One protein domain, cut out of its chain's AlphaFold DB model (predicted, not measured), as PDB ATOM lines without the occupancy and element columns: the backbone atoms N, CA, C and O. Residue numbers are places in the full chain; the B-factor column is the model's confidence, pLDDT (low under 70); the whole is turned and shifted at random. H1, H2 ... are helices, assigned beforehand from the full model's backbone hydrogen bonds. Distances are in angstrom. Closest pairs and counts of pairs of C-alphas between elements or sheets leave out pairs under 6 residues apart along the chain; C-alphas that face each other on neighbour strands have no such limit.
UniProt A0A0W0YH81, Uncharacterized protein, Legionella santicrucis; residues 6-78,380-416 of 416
ATOM      1  N   ILE A   6     -40.290 -32.876  39.935       97.31
ATOM      2  CA  ILE A   6     -41.564 -32.173  40.115       97.31
ATOM      3  C   ILE A   6     -41.461 -30.729  39.621       97.31
ATOM      4  O   ILE A   6     -40.369 -30.159  39.554       97.31
ATOM      5  N   SER A   7     -42.598 -30.129  39.277       98.00
ATOM      6  CA  SER A   7     -42.660 -28.716  38.891       98.00
ATOM      7  C   SER A   7     -42.525 -27.785  40.116       98.00
ATOM      8  O   SER A   7     -42.726 -28.217  41.262       98.00
ATOM      9  N   PRO A   8     -42.300 -26.473  39.912       98.00
ATOM     10  CA  PRO A   8     -42.390 -25.499  40.995       98.00
ATOM     11  C   PRO A   8     -43.820 -25.390  41.553       98.00
ATOM     12  O   PRO A   8     -43.991 -25.137  42.742       98.00
ATOM     13  N   GLY A   9     -44.852 -25.648  40.741       97.94
ATOM     14  CA  GLY A   9     -46.253 -25.684  41.182       97.94
ATOM     15  C   GLY A   9     -46.520 -26.798  42.195       97.94
ATOM     16  O   GLY A   9     -47.070 -26.545  43.268       97.94
ATOM     17  N   GLN A  10     -46.036 -28.008  41.916       98.00
ATOM     18  CA  GLN A  10     -46.110 -29.132  42.851       98.00
ATOM     19  C   GLN A  10     -45.337 -28.848  44.141       98.00
ATOM     20  O   GLN A  10     -45.797 -29.204  45.228       98.00
ATOM     21  N   ALA A  11     -44.180 -28.185  44.041       98.06
ATOM     22  CA  ALA A  11     -43.402 -27.789  45.208       98.06
ATOM     23  C   ALA A  11     -44.162 -26.782  46.085       98.06
ATOM     24  O   ALA A  11     -44.217 -26.972  47.298       98.06
ATOM     25  N   ILE A  12     -44.815 -25.768  45.496       98.25
ATOM     26  CA  ILE A  12     -45.663 -24.813  46.235       98.25
ATOM     27  C   ILE A  12     -46.741 -25.546  47.036       98.25
ATOM     28  O   ILE A  12     -46.916 -25.261  48.220       98.25
ATOM     29  N   LEU A  13     -47.429 -26.518  46.431       98.00
ATOM     30  CA  LEU A  13     -48.460 -27.291  47.128       98.00
ATOM     31  C   LEU A  13     -47.898 -28.057  48.334       98.00
ATOM     32  O   LEU A  13     -48.528 -28.069  49.389       98.00
ATOM     33  N   LEU A  14     -46.703 -28.648  48.211       97.44
ATOM     34  CA  LEU A  14     -46.035 -29.320  49.332       97.44
ATOM     35  C   LEU A  14     -45.647 -28.338  50.448       97.44
ATOM     36  O   LEU A  14     -45.777 -28.676  51.621       97.44
ATOM     37  N   VAL A  15     -45.202 -27.123  50.106       97.38
ATOM     38  CA  VAL A  15     -44.893 -26.072  51.095       97.38
ATOM     39  C   VAL A  15     -46.157 -25.633  51.836       97.38
ATOM     40  O   VAL A  15     -46.162 -25.550  53.065       97.38
ATOM     41  N   LEU A  16     -47.246 -25.385  51.102       96.31
ATOM     42  CA  LEU A  16     -48.519 -24.924  51.664       96.31
ATOM     43  C   LEU A  16     -49.153 -25.941  52.628       96.31
ATOM     44  O   LEU A  16     -49.893 -25.545  53.527       96.31
ATOM     45  N   GLN A  17     -48.842 -27.231  52.482       90.75
ATOM     46  CA  GLN A  17     -49.343 -28.292  53.360       90.75
ATOM     47  C   GLN A  17     -48.664 -28.349  54.735       90.75
ATOM     48  O   GLN A  17     -49.253 -28.876  55.678       90.75
ATOM     49  N   GLU A  18     -47.446 -27.824  54.888       80.94
ATOM     50  CA  GLU A  18     -46.677 -28.024  56.122       80.94
ATOM     51  C   GLU A  18     -47.069 -27.105  57.286       80.94
ATOM     52  O   GLU A  18     -46.614 -27.335  58.403       80.94
ATOM     53  N   ASN A  19     -47.892 -26.070  57.068       76.81
ATOM     54  CA  ASN A  19     -48.263 -25.061  58.080       76.81
ATOM     55  C   ASN A  19     -47.066 -24.417  58.829       76.81
ATOM     56  O   ASN A  19     -47.229 -23.896  59.930       76.81
ATOM     57  N   LYS A  20     -45.860 -24.432  58.240       89.31
ATOM     58  CA  LYS A  20     -44.616 -23.883  58.827       89.31
ATOM     59  C   LYS A  20     -44.251 -22.480  58.329       89.31
ATOM     60  O   LYS A  20     -43.226 -21.941  58.729       89.31
ATOM     61  N   ILE A  21     -45.060 -21.910  57.442       94.25
ATOM     62  CA  ILE A  21     -44.849 -20.580  56.859       94.25
ATOM     63  C   ILE A  21     -45.734 -19.543  57.554       94.25
ATOM     64  O   ILE A  21     -46.794 -19.868  58.093       94.25
ATOM     65  N   THR A  22     -45.314 -18.283  57.534       95.75
ATOM     66  CA  THR A  22     -46.118 -17.169  58.048       95.75
ATOM     67  C   THR A  22     -47.373 -16.949  57.197       95.75
ATOM     68  O   THR A  22     -47.441 -17.339  56.030       95.75
ATOM     69  N   ALA A  23     -48.378 -16.267  57.754       95.94
ATOM     70  CA  ALA A  23     -49.602 -15.939  57.018       95.94
ATOM     71  C   ALA A  23     -49.324 -15.106  55.750       95.94
ATOM     72  O   ALA A  23     -49.922 -15.356  54.708       95.94
ATOM     73  N   ASN A  24     -48.379 -14.161  55.812       96.88
ATOM     74  CA  ASN A  24     -48.009 -13.334  54.660       96.88
ATOM     75  C   ASN A  24     -47.313 -14.151  53.566       96.88
ATOM     76  O   ASN A  24     -47.612 -13.980  52.387       96.88
ATOM     77  N   GLU A  25     -46.416 -15.060  53.949       97.62
ATOM     78  CA  GLU A  25     -45.775 -15.981  53.009       97.62
ATOM     79  C   GLU A  25     -46.795 -16.910  52.351       97.62
ATOM     80  O   GLU A  25     -46.732 -17.120  51.142       97.62
ATOM     81  N   LYS A  26     -47.767 -17.407  53.126       97.12
ATOM     82  CA  LYS A  26     -48.872 -18.219  52.614       97.12
ATOM     83  C   LYS A  26     -49.691 -17.458  51.573       97.12
ATOM     84  O   LYS A  26     -49.837 -17.945  50.458       97.12
ATOM     85  N   LEU A  27     -50.157 -16.252  51.900       96.69
ATOM     86  CA  LEU A  27     -50.929 -15.417  50.972       96.69
ATOM     87  C   LEU A  27     -50.132 -15.082  49.703       96.69
ATOM     88  O   LEU A  27     -50.674 -15.101  48.599       96.69
ATOM     89  N   ARG A  28     -48.828 -14.808  49.834       97.62
ATOM     90  CA  ARG A  28     -47.960 -14.550  48.680       97.62
ATOM     91  C   ARG A  28     -47.789 -15.796  47.807       97.62
ATOM     92  O   ARG A  28     -47.883 -15.683  46.589       97.62
ATOM     93  N   LEU A  29     -47.578 -16.969  48.406       97.69
ATOM     94  CA  LEU A  29     -47.486 -18.238  47.678       97.69
ATOM     95  C   LEU A  29     -48.789 -18.598  46.964       97.69
ATOM     96  O   LEU A  29     -48.744 -19.014  45.812       97.69
ATOM     97  N   GLU A  30     -49.936 -18.411  47.612       97.94
ATOM     98  CA  GLU A  30     -51.252 -18.620  47.001       97.94
ATOM     99  C   GLU A  30     -51.472 -17.686  45.805       97.94
ATOM    100  O   GLU A  30     -51.863 -18.135  44.726       97.94
ATOM    101  N   ALA A  31     -51.145 -16.398  45.958       97.56
ATOM    102  CA  ALA A  31     -51.220 -15.440  44.863       97.56
ATOM    103  C   ALA A  31     -50.322 -15.853  43.685       97.56
ATOM    104  O   ALA A  31     -50.798 -15.888  42.550       97.56
ATOM    105  N   LEU A  32     -49.064 -16.231  43.951       98.00
ATOM    106  CA  LEU A  32     -48.137 -16.728  42.927       98.00
ATOM    107  C   LEU A  32     -48.642 -18.006  42.269       98.00
ATOM    108  O   LEU A  32     -48.533 -18.149  41.054       98.00
ATOM    109  N   TYR A  33     -49.241 -18.914  43.037       98.12
ATOM    110  CA  TYR A  33     -49.836 -20.121  42.486       98.12
ATOM    111  C   TYR A  33     -50.933 -19.784  41.467       98.12
ATOM    112  O   TYR A  33     -51.019 -20.451  40.443       98.12
ATOM    113  N   MET A  34     -51.691 -18.697  41.641       97.56
ATOM    114  CA  MET A  34     -52.628 -18.226  40.614       97.56
ATOM    115  C   MET A  34     -51.926 -17.525  39.437       97.56
ATOM    116  O   MET A  34     -52.164 -17.857  38.272       97.56
ATOM    117  N   THR A  35     -51.066 -16.541  39.720       96.62
ATOM    118  CA  THR A  35     -50.559 -15.568  38.727       96.62
ATOM    119  C   THR A  35     -49.289 -15.997  37.999       96.62
ATOM    120  O   THR A  35     -48.966 -15.457  36.935       96.62
ATOM    121  N   GLY A  36     -48.553 -16.957  38.556       97.31
ATOM    122  CA  GLY A  36     -47.151 -17.173  38.222       97.31
ATOM    123  C   GLY A  36     -46.237 -16.061  38.743       97.31
ATOM    124  O   GLY A  36     -46.717 -15.036  39.233       97.31
ATOM    125  N   CYS A  37     -44.925 -16.250  38.596       97.06
ATOM    126  CA  CYS A  37     -43.934 -15.203  38.857       97.06
ATOM    127  C   CYS A  37     -44.049 -14.102  37.791       97.06
ATOM    128  O   CYS A  37     -44.199 -14.405  36.606       97.06
ATOM    129  N   GLU A  38     -44.025 -12.828  38.188       93.12
ATOM    130  CA  GLU A  38     -44.090 -11.703  37.236       93.12
ATOM    131  C   GLU A  38     -42.759 -10.957  37.108       93.12
ATOM    132  O   GLU A  38     -42.560 -10.219  36.146       93.12
ATOM    133  N   ASN A  39     -41.854 -11.147  38.066       95.50
ATOM    134  CA  ASN A  39     -40.570 -10.464  38.161       95.50
ATOM    135  C   ASN A  39     -39.552 -11.303  38.960       95.50
ATOM    136  O   ASN A  39     -39.890 -12.344  39.531       95.50
ATOM    137  N   ASP A  40     -38.310 -10.823  39.030       95.81
ATOM    138  CA  ASP A  40     -37.212 -11.504  39.725       95.81
ATOM    139  C   ASP A  40     -37.418 -11.607  41.247       95.81
ATOM    140  O   ASP A  40     -36.939 -12.561  41.862       95.81
ATOM    141  N   ASP A  41     -38.154 -10.675  41.868       97.56
ATOM    142  CA  ASP A  41     -38.476 -10.745  43.302       97.56
ATOM    143  C   ASP A  41     -39.395 -11.936  43.600       97.56
ATOM    144  O   ASP A  41     -39.182 -12.659  44.572       97.56
ATOM    145  N   ASP A  42     -40.361 -12.214  42.723       97.69
ATOM    146  CA  ASP A  42     -41.219 -13.393  42.839       97.69
ATOM    147  C   ASP A  42     -40.434 -14.698  42.690       97.69
ATOM    148  O   ASP A  42     -40.675 -15.651  43.433       97.69
ATOM    149  N   ILE A  43     -39.481 -14.744  41.754       96.69
ATOM    150  CA  ILE A  43     -38.612 -15.911  41.543       96.69
ATOM    151  C   ILE A  43     -37.705 -16.120  42.758       96.69
ATOM    152  O   ILE A  43     -37.569 -17.245  43.253       96.69
ATOM    153  N   SER A  44     -37.107 -15.040  43.266       97.75
ATOM    154  CA  SER A  44     -36.247 -15.059  44.449       97.75
ATOM    155  C   SER A  44     -37.014 -15.520  45.689       97.75
ATOM    156  O   SER A  44     -36.567 -16.427  46.400       97.75
ATOM    157  N   PHE A  45     -38.213 -14.973  45.906       98.25
ATOM    158  CA  PHE A  45     -39.110 -15.384  46.981       98.25
ATOM    159  C   PHE A  45     -39.466 -16.871  46.875       98.25
ATOM    160  O   PHE A  45     -39.272 -17.613  47.841       98.25
ATOM    161  N   LEU A  46     -39.922 -17.321  45.700       97.69
ATOM    162  CA  LEU A  46     -40.315 -18.710  45.457       97.69
ATOM    163  C   LEU A  46     -39.152 -19.684  45.706       97.69
ATOM    164  O   LEU A  46     -39.309 -20.702  46.381       97.69
ATOM    165  N   THR A  47     -37.965 -19.356  45.203       96.38
ATOM    166  CA  THR A  47     -36.768 -20.188  45.379       96.38
ATOM    167  C   THR A  47     -36.356 -20.256  46.849       96.38
ATOM    168  O   THR A  47     -36.025 -21.331  47.359       96.38
ATOM    169  N   THR A  48     -36.419 -19.125  47.556       97.12
ATOM    170  CA  THR A  48     -36.057 -19.027  48.976       97.12
ATOM    171  C   THR A  48     -36.997 -19.847  49.853       97.12
ATOM    172  O   THR A  48     -36.531 -20.637  50.677       97.12
ATOM    173  N   ILE A  49     -38.311 -19.708  49.663       96.94
ATOM    174  CA  ILE A  49     -39.302 -20.386  50.504       96.94
ATOM    175  C   ILE A  49     -39.301 -21.901  50.283       96.94
ATOM    176  O   ILE A  49     -39.341 -22.662  51.251       96.94
ATOM    177  N   ILE A  50     -39.138 -22.353  49.035       96.38
ATOM    178  CA  ILE A  50     -38.963 -23.772  48.707       96.38
ATOM    179  C   ILE A  50     -37.686 -24.322  49.352       96.38
ATOM    180  O   ILE A  50     -37.725 -25.366  50.004       96.38
ATOM    181  N   SER A  51     -36.560 -23.612  49.222       95.00
ATOM    182  CA  SER A  51     -35.276 -24.036  49.801       95.00
ATOM    183  C   SER A  51     -35.326 -24.107  51.326       95.00
ATOM    184  O   SER A  51     -34.703 -24.977  51.938       95.00
ATOM    185  N   HIS A  52     -36.067 -23.196  51.959       94.94
ATOM    186  CA  HIS A  52     -36.303 -23.227  53.395       94.94
ATOM    187  C   HIS A  52     -37.147 -24.444  53.795       94.94
ATOM    188  O   HIS A  52     -36.732 -25.213  54.662       94.94
ATOM    189  N   ALA A  53     -38.284 -24.663  53.130       95.38
ATOM    190  CA  ALA A  53     -39.179 -25.784  53.413       95.38
ATOM    191  C   ALA A  53     -38.499 -27.148  53.197       95.38
ATOM    192  O   ALA A  53     -38.649 -28.053  54.020       95.38
ATOM    193  N   ALA A  54     -37.653 -27.273  52.169       94.50
ATOM    194  CA  ALA A  54     -36.874 -28.478  51.887       94.50
ATOM    195  C   ALA A  54     -35.927 -28.895  53.031       94.50
ATOM    196  O   ALA A  54     -35.486 -30.038  53.083       94.50
ATOM    197  N   LYS A  55     -35.630 -28.025  54.006       93.62
ATOM    198  CA  LYS A  55     -34.854 -28.419  55.196       93.62
ATOM    199  C   LYS A  55     -35.640 -29.306  56.160       93.62
ATOM    200  O   LYS A  55     -35.028 -29.999  56.965       93.62
ATOM    201  N   SER A  56     -36.971 -29.283  56.095       91.56
ATOM    202  CA  SER A  56     -37.835 -29.985  57.054       91.56
ATOM    203  C   SER A  56     -38.943 -30.834  56.424       91.56
ATOM    204  O   SER A  56     -39.516 -31.667  57.123       91.56
ATOM    205  N   ASN A  57     -39.232 -30.644  55.135       94.00
ATOM    206  CA  ASN A  57     -40.222 -31.408  54.385       94.00
ATOM    207  C   ASN A  57     -39.579 -32.636  53.736       94.00
ATOM    208  O   ASN A  57     -38.799 -32.505  52.790       94.00
ATOM    209  N   SER A  58     -39.928 -33.833  54.210       93.44
ATOM    210  CA  SER A  58     -39.363 -35.086  53.694       93.44
ATOM    211  C   SER A  58     -39.696 -35.335  52.220       93.44
ATOM    212  O   SER A  58     -38.857 -35.874  51.501       93.44
ATOM    213  N   TYR A  59     -40.864 -34.900  51.735       94.75
ATOM    214  CA  TYR A  59     -41.217 -35.019  50.320       94.75
ATOM    215  C   TYR A  59     -40.351 -34.104  49.456       94.75
ATOM    216  O   TYR A  59     -39.799 -34.566  48.465       94.75
ATOM    217  N   LEU A  60     -40.155 -32.840  49.856       95.56
ATOM    218  CA  LEU A  60     -39.277 -31.918  49.119       95.56
ATOM    219  C   LEU A  60     -37.808 -32.367  49.138       95.56
ATOM    220  O   LEU A  60     -37.081 -32.124  48.182       95.56
ATOM    221  N   GLN A  61     -37.362 -33.054  50.193       95.00
ATOM    222  CA  GLN A  61     -36.023 -33.655  50.236       95.00
ATOM    223  C   GLN A  61     -35.871 -34.830  49.268       95.00
ATOM    224  O   GLN A  61     -34.761 -35.090  48.796       95.00
ATOM    225  N   ALA A  62     -36.963 -35.537  48.981       95.12
ATOM    226  CA  ALA A  62     -36.975 -36.763  48.192       95.12
ATOM    227  C   ALA A  62     -37.210 -36.543  46.687       95.12
ATOM    228  O   ALA A  62     -37.139 -37.504  45.928       95.12
ATOM    229  N   VAL A  63     -37.434 -35.305  46.243       96.31
ATOM    230  CA  VAL A  63     -37.703 -34.931  44.840       96.31
ATOM    231  C   VAL A  63     -36.655 -33.948  44.306       96.31
ATOM    232  O   VAL A  63     -35.941 -33.314  45.086       96.31
ATOM    233  N   ASP A  64     -36.584 -33.804  42.982       96.19
ATOM    234  CA  ASP A  64     -35.849 -32.724  42.312       96.19
ATOM    235  C   ASP A  64     -36.845 -31.723  41.711       96.19
ATOM    236  O   ASP A  64     -37.782 -32.105  41.012       96.19
ATOM    237  N   ILE A  65     -36.661 -30.427  41.964       97.00
ATOM    238  CA  ILE A  65     -37.556 -29.384  41.442       97.00
ATOM    239  C   ILE A  65     -36.981 -28.871  40.125       97.00
ATOM    240  O   ILE A  65     -35.881 -28.319  40.101       97.00
ATOM    241  N   SER A  66     -37.720 -29.056  39.031       96.81
ATOM    242  CA  SER A  66     -37.308 -28.622  37.695       96.81
ATOM    243  C   SER A  66     -38.137 -27.434  37.220       96.81
ATOM    244  O   SER A  66     -39.364 -27.460  37.264       96.81
ATOM    245  N   PHE A  67     -37.450 -26.415  36.708       95.00
ATOM    246  CA  PHE A  67     -38.041 -25.230  36.080       95.00
ATOM    247  C   PHE A  67     -38.146 -25.372  34.549       95.00
ATOM    248  O   PHE A  67     -38.425 -24.405  33.846       95.00
ATOM    249  N   GLU A  68     -37.894 -26.572  34.016       96.44
ATOM    250  CA  GLU A  68     -38.003 -26.866  32.587       96.44
ATOM    251  C   GLU A  68     -39.471 -26.782  32.129       96.44
ATOM    252  O   GLU A  68     -40.373 -27.318  32.778       96.44
ATOM    253  N   ALA A  69     -39.709 -26.163  30.966       95.88
ATOM    254  CA  ALA A  69     -41.051 -25.980  30.402       95.88
ATOM    255  C   ALA A  69     -41.826 -27.298  30.239       95.88
ATOM    256  O   ALA A  69     -43.034 -27.332  30.448       95.88
ATOM    257  N   GLU A  70     -41.139 -28.397  29.914       95.81
ATOM    258  CA  GLU A  70     -41.748 -29.726  29.812       95.81
ATOM    259  C   GLU A  70     -42.330 -30.209  31.146       95.81
ATOM    260  O   GLU A  70     -43.450 -30.715  31.172       95.81
ATOM    261  N   ILE A  71     -41.610 -29.999  32.251       96.88
ATOM    262  CA  ILE A  71     -42.054 -30.406  33.589       96.88
ATOM    263  C   ILE A  71     -43.212 -29.519  34.060       96.88
ATOM    264  O   ILE A  71     -44.193 -30.027  34.600       96.88
ATOM    265  N   ILE A  72     -43.146 -28.209  33.797       97.19
ATOM    266  CA  ILE A  72     -44.233 -27.266  34.107       97.19
ATOM    267  C   ILE A  72     -45.495 -27.605  33.301       97.19
ATOM    268  O   ILE A  72     -46.597 -27.649  33.844       97.19
ATOM    269  N   ASP A  73     -45.355 -27.884  32.004       95.81
ATOM    270  CA  ASP A  73     -46.481 -28.221  31.131       95.81
ATOM    271  C   ASP A  73     -47.133 -29.571  31.474       95.81
ATOM    272  O   ASP A  73     -48.340 -29.779  31.263       95.81
ATOM    273  N   ALA A  74     -46.329 -30.513  31.966       93.94
ATOM    274  CA  ALA A  74     -46.766 -31.834  32.389       93.94
ATOM    275  C   ALA A  74     -47.343 -31.862  33.810       93.94
ATOM    276  O   ALA A  74     -47.878 -32.902  34.183       93.94
ATOM    277  N   ASP A  75     -47.290 -30.759  34.568       96.12
ATOM    278  CA  ASP A  75     -47.765 -30.699  35.952       96.12
ATOM    279  C   ASP A  75     -49.261 -31.069  36.059       96.12
ATOM    280  O   ASP A  75     -50.143 -30.284  35.674       96.12
ATOM    281  N   PRO A  76     -49.579 -32.253  36.614       94.75
ATOM    282  CA  PRO A  76     -50.955 -32.706  36.727       94.75
ATOM    283  C   PRO A  76     -51.718 -31.948  37.818       94.75
ATOM    284  O   PRO A  76     -52.922 -31.723  37.689       94.75
ATOM    285  N   SER A  77     -51.030 -31.525  38.882       96.50
ATOM    286  CA  SER A  77     -51.634 -30.863  40.039       96.50
ATOM    287  C   SER A  77     -52.120 -29.460  39.700       96.50
ATOM    288  O   SER A  77     -53.198 -29.053  40.132       96.50
ATOM    289  N   ARG A  78     -51.381 -28.755  38.841       96.94
ATOM    290  CA  ARG A  78     -51.751 -27.430  38.354       96.94
ATOM    291  C   ARG A  78     -52.967 -27.469  37.433       96.94
ATOM    292  O   ARG A  78     -53.892 -26.674  37.583       96.94
ATOM    293  N   GLU A 380     -63.088 -18.474  48.304       96.44
ATOM    294  CA  GLU A 380     -63.673 -19.759  48.707       96.44
ATOM    295  C   GLU A 380     -63.436 -20.844  47.649       96.44
ATOM    296  O   GLU A 380     -62.849 -21.886  47.950       96.44
ATOM    297  N   ALA A 381     -63.811 -20.580  46.392       97.69
ATOM    298  CA  ALA A 381     -63.564 -21.494  45.278       97.69
ATOM    299  C   ALA A 381     -62.063 -21.768  45.100       97.69
ATOM    300  O   ALA A 381     -61.663 -22.917  44.902       97.69
ATOM    301  N   PHE A 382     -61.228 -20.733  45.246       98.44
ATOM    302  CA  PHE A 382     -59.773 -20.859  45.249       98.44
ATOM    303  C   PHE A 382     -59.272 -21.784  46.362       98.44
ATOM    304  O   PHE A 382     -58.511 -22.710  46.090       98.44
ATOM    305  N   SER A 383     -59.721 -21.574  47.601       97.50
ATOM    306  CA  SER A 383     -59.294 -22.367  48.760       97.50
ATOM    307  C   SER A 383     -59.691 -23.836  48.619       97.50
ATOM    308  O   SER A 383     -58.882 -24.723  48.898       97.50
ATOM    309  N   ASN A 384     -60.908 -24.100  48.131       97.12
ATOM    310  CA  ASN A 384     -61.393 -25.455  47.873       97.12
ATOM    311  C   ASN A 384     -60.551 -26.150  46.797       97.12
ATOM    312  O   ASN A 384     -60.035 -27.245  47.028       97.12
ATOM    313  N   ALA A 385     -60.319 -25.480  45.666       97.75
ATOM    314  CA  ALA A 385     -59.504 -26.019  44.584       97.75
ATOM    315  C   ALA A 385     -58.050 -26.267  45.007       97.75
ATOM    316  O   ALA A 385     -57.467 -27.294  44.659       97.75
ATOM    317  N   LEU A 386     -57.463 -25.347  45.778       97.81
ATOM    318  CA  LEU A 386     -56.096 -25.460  46.282       97.81
ATOM    319  C   LEU A 386     -55.952 -26.644  47.241       97.81
ATOM    320  O   LEU A 386     -54.993 -27.410  47.131       97.81
ATOM    321  N   LYS A 387     -56.923 -26.832  48.144       96.44
ATOM    322  CA  LYS A 387     -56.965 -27.981  49.052       96.44
ATOM    323  C   LYS A 387     -57.012 -29.293  48.269       96.44
ATOM    324  O   LYS A 387     -56.152 -30.150  48.477       96.44
ATOM    325  N   SER A 388     -57.957 -29.424  47.336       95.81
ATOM    326  CA  SER A 388     -58.083 -30.620  46.499       95.81
ATOM    327  C   SER A 388     -56.812 -30.878  45.690       95.81
ATOM    328  O   SER A 388     -56.366 -32.021  45.591       95.81
ATOM    329  N   ALA A 389     -56.199 -29.836  45.126       96.88
ATOM    330  CA  ALA A 389     -54.956 -29.963  44.371       96.88
ATOM    331  C   ALA A 389     -53.778 -30.398  45.246       96.88
ATOM    332  O   ALA A 389     -52.977 -31.218  44.806       96.88
ATOM    333  N   GLY A 390     -53.691 -29.907  46.484       96.69
ATOM    334  CA  GLY A 390     -52.691 -30.355  47.448       96.69
ATOM    335  C   GLY A 390     -52.830 -31.845  47.767       96.69
ATOM    336  O   GLY A 390     -51.846 -32.584  47.701       96.69
ATOM    337  N   GLU A 391     -54.044 -32.301  48.085       95.12
ATOM    338  CA  GLU A 391     -54.329 -33.717  48.361       95.12
ATOM    339  C   GLU A 391     -53.968 -34.601  47.157       95.12
ATOM    340  O   GLU A 391     -53.253 -35.596  47.297       95.12
ATOM    341  N   TYR A 392     -54.380 -34.188  45.958       95.44
ATOM    342  CA  TYR A 392     -54.070 -34.876  44.707       95.44
ATOM    343  C   TYR A 392     -52.560 -34.914  44.407       95.44
ATOM    344  O   TYR A 392     -52.014 -35.972  44.081       95.44
ATOM    345  N   ASN A 393     -51.856 -33.792  44.576       96.56
ATOM    346  CA  ASN A 393     -50.410 -33.702  44.373       96.56
ATOM    347  C   ASN A 393     -49.640 -34.630  45.314       96.56
ATOM    348  O   ASN A 393     -48.733 -35.334  44.873       96.56
ATOM    349  N   LEU A 394     -50.025 -34.674  46.593       95.12
ATOM    350  CA  LEU A 394     -49.386 -35.546  47.573       95.12
ATOM    351  C   LEU A 394     -49.446 -37.012  47.127       95.12
ATOM    352  O   LEU A 394     -48.437 -37.715  47.182       95.12
ATOM    353  N   GLN A 395     -50.592 -37.459  46.609       93.75
ATOM    354  CA  GLN A 395     -50.730 -38.820  46.090       93.75
ATOM    355  C   GLN A 395     -49.852 -39.085  44.865       93.75
ATOM    356  O   GLN A 395     -49.279 -40.169  44.746       93.75
ATOM    357  N   ILE A 396     -49.736 -38.121  43.950       93.81
ATOM    358  CA  ILE A 396     -48.878 -38.248  42.763       93.81
ATOM    359  C   ILE A 396     -47.412 -38.369  43.172       93.81
ATOM    360  O   ILE A 396     -46.725 -39.281  42.714       93.81
ATOM    361  N   VAL A 397     -46.951 -37.490  44.064       94.81
ATOM    362  CA  VAL A 397     -45.571 -37.494  44.559       94.81
ATOM    363  C   VAL A 397     -45.269 -38.803  45.288       94.81
ATOM    364  O   VAL A 397     -44.261 -39.442  44.999       94.81
ATOM    365  N   GLN A 398     -46.164 -39.268  46.162       94.12
ATOM    366  CA  GLN A 398     -46.011 -40.556  46.847       94.12
ATOM    367  C   GLN A 398     -45.905 -41.730  45.867       94.12
ATOM    368  O   GLN A 398     -45.036 -42.582  46.028       94.12
ATOM    369  N   ARG A 399     -46.751 -41.772  44.831       92.75
ATOM    370  CA  ARG A 399     -46.688 -42.825  43.805       92.75
ATOM    371  C   ARG A 399     -45.372 -42.796  43.034       92.75
ATOM    372  O   ARG A 399     -44.814 -43.859  42.781       92.75
ATOM    373  N   ALA A 400     -44.877 -41.608  42.686       92.56
ATOM    374  CA  ALA A 400     -43.589 -41.458  42.017       92.56
ATOM    375  C   ALA A 400     -42.436 -41.961  42.902       92.56
ATOM    376  O   ALA A 400     -41.600 -42.726  42.436       92.56
ATOM    377  N   LEU A 401     -42.439 -41.616  44.193       93.94
ATOM    378  CA  LEU A 401     -41.424 -42.079  45.145       93.94
ATOM    379  C   LEU A 401     -41.434 -43.604  45.318       93.94
ATOM    380  O   LEU A 401     -40.378 -44.228  45.274       93.94
ATOM    381  N   VAL A 402     -42.618 -44.213  45.449       93.50
ATOM    382  CA  VAL A 402     -42.751 -45.679  45.524       93.50
ATOM    383  C   VAL A 402     -42.273 -46.341  44.230       93.50
ATOM    384  O   VAL A 402     -41.621 -47.381  44.274       93.50
ATOM    385  N   HIS A 403     -42.569 -45.753  43.068       91.56
ATOM    386  CA  HIS A 403     -42.093 -46.280  41.791       91.56
ATOM    387  C   HIS A 403     -40.560 -46.298  41.715       91.56
ATOM    388  O   HIS A 403     -39.989 -47.326  41.361       91.56
ATOM    389  N   GLU A 404     -39.898 -45.208  42.111       91.25
ATOM    390  CA  GLU A 404     -38.432 -45.138  42.148       91.25
ATOM    391  C   GLU A 404     -37.824 -46.159  43.122       91.25
ATOM    392  O   GLU A 404     -36.852 -46.838  42.784       91.25
ATOM    393  N   GLU A 405     -38.427 -46.350  44.300       90.06
ATOM    394  CA  GLU A 405     -38.000 -47.373  45.268       90.06
ATOM    395  C   GLU A 405     -38.099 -48.798  44.690       90.06
ATOM    396  O   GLU A 405     -37.191 -49.625  44.859       90.06
ATOM    397  N   LEU A 406     -39.185 -49.091  43.969       91.31
ATOM    398  CA  LEU A 406     -39.382 -50.379  43.302       91.31
ATOM    399  C   LEU A 406     -38.356 -50.597  42.183       91.31
ATOM    400  O   LEU A 406     -37.773 -51.681  42.100       91.31
ATOM    401  N   MET A 407     -38.102 -49.580  41.357       91.31
ATOM    402  CA  MET A 407     -37.122 -49.649  40.270       91.31
ATOM    403  C   MET A 407     -35.700 -49.867  40.798       91.31
ATOM    404  O   MET A 407     -34.972 -50.712  40.276       91.31
ATOM    405  N   ASP A 408     -35.312 -49.183  41.876       88.31
ATOM    406  CA  ASP A 408     -34.022 -49.393  42.544       88.31
ATOM    407  C   ASP A 408     -33.908 -50.815  43.114       88.31
ATOM    408  O   ASP A 408     -32.922 -51.519  42.877       88.31
ATOM    409  N   THR A 409     -34.957 -51.299  43.784       90.31
ATOM    410  CA  THR A 409     -34.996 -52.671  44.312       90.31
ATOM    411  C   THR A 409     -34.829 -53.712  43.201       90.31
ATOM    412  O   THR A 409     -34.092 -54.687  43.373       90.31
ATOM    413  N   MET A 410     -35.479 -53.513  42.051       90.94
ATOM    414  CA  MET A 410     -35.339 -54.390  40.888       90.94
ATOM    415  C   MET A 410     -33.927 -54.343  40.298       90.94
ATOM    416  O   MET A 410     -33.324 -55.395  40.089       90.94
ATOM    417  N   ASN A 411     -33.365 -53.149  40.096       90.38
ATOM    418  CA  ASN A 411     -32.022 -52.979  39.538       90.38
ATOM    419  C   ASN A 411     -30.945 -53.625  40.420       90.38
ATOM    420  O   ASN A 411     -30.041 -54.290  39.911       90.38
ATOM    421  N   ARG A 412     -31.069 -53.500  41.749       90.19
ATOM    422  CA  ARG A 412     -30.168 -54.165  42.702       90.19
ATOM    423  C   ARG A 412     -30.252 -55.685  42.611       90.19
ATOM    424  O   ARG A 412     -29.216 -56.334  42.655       90.19
ATOM    425  N   ARG A 413     -31.457 -56.247  42.453       90.06
ATOM    426  CA  ARG A 413     -31.654 -57.700  42.294       90.06
ATOM    427  C   ARG A 413     -31.134 -58.236  40.964       90.06
ATOM    428  O   ARG A 413     -30.723 -59.380  40.921       90.06
ATOM    429  N   MET A 414     -31.179 -57.442  39.894       86.94
ATOM    430  CA  MET A 414     -30.668 -57.842  38.575       86.94
ATOM    431  C   MET A 414     -29.146 -57.703  38.440       86.94
ATOM    432  O   MET A 414     -28.563 -58.271  37.523       86.94
ATOM    433  N   SER A 415     -28.517 -56.920  39.320       85.69
ATOM    434  CA  SER A 415     -27.063 -56.702  39.346       85.69
ATOM    435  C   SER A 415     -26.322 -57.662  40.292       85.69
ATOM    436  O   SER A 415     -25.098 -57.577  40.400       85.69
ATOM    437  N   GLN A 416     -27.061 -58.521  41.000       70.00
ATOM    438  CA  GLN A 416     -26.573 -59.620  41.841       70.00
ATOM    439  C   GLN A 416     -26.755 -60.935  41.091       70.00
ATOM    440  O   GLN A 416     -25.858 -61.796  41.228       70.00
TER     441      GLN A 416
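What this domain is: This is residues 6 to 78 and 380 to 416 of the 416 residues of an uncharacterized protein of Legionella santicrucis (UniProt A0A0W0YH81). One long helix, H6, crosses a compact body of five shorter helices gathered round H1, and residues 402 to 416 stick out past that body as an arm. H1 sits in the middle, with H2 folded back beside it as a hairpin and H3 crossing it. The printed part has 110 residues with six named helices, H1 to H6 along the chain, and no named strand: the class is all helix. The whole is only just compact, close to loose, with a radius of gyration of the C-alphas of 15.4 A and spans of 52 by 29 by 28 A.

How they stand to each other: Start at H6, residues 380 to 414, which with residues 386 to 394 alone touches the hub, H1, residues 8 to 17. Their closest C-alphas, Leu 13 and Gly 390, are 5.2 A apart, and the lines are about perpendicular at 72 degrees, only just past steep. H2, residues 23 to 35, touches H1 as a helical hairpin, closest at C-alphas Gly 9 and Tyr 33, 6.7 A, at a shallow tilt of 32 degrees, opposite ways. H3, residues 40 to 53, touches H1 with residues 49 to 53 alone, closest at C-alphas Val 15 and Ala 53, 6.2 A, at a steep tilt of 51 degrees. H4, residues 58 to 62, only just touches H1, with 3 pairs of C-alphas within 8 A, the closest Ala 11 and Leu 60 at 7.0 A. H5, residues 69 to 74, is close to H1 but not clearly touching; the closest C-alphas, Pro 8 and Ile 72, are 7.3 A apart. H3 and H6 are apart. In each of the six helices every O i to N i+4 pair is within hydrogen-bond range.

Where its parts are: Find C-alpha 380 at (-63.673, -19.759, 48.707); from there H6 runs 51.4 A to C-alpha 414 at (-30.668, -57.842, 38.575). H1 begins at C-alpha 8, (-42.390, -25.499, 40.995), and is 14.5 A long; H2 is 18.3 A and H3 19.9 A.

The domain as a whole: The C-alphas farthest apart, Glu 380 and Gln 416, are 54.9 A apart. Residues 79 to 379 are not printed, with 17.6 A between C-alphas 78 and 380. No link printed whole is long, and no printed residue is under 70 in pLDDT.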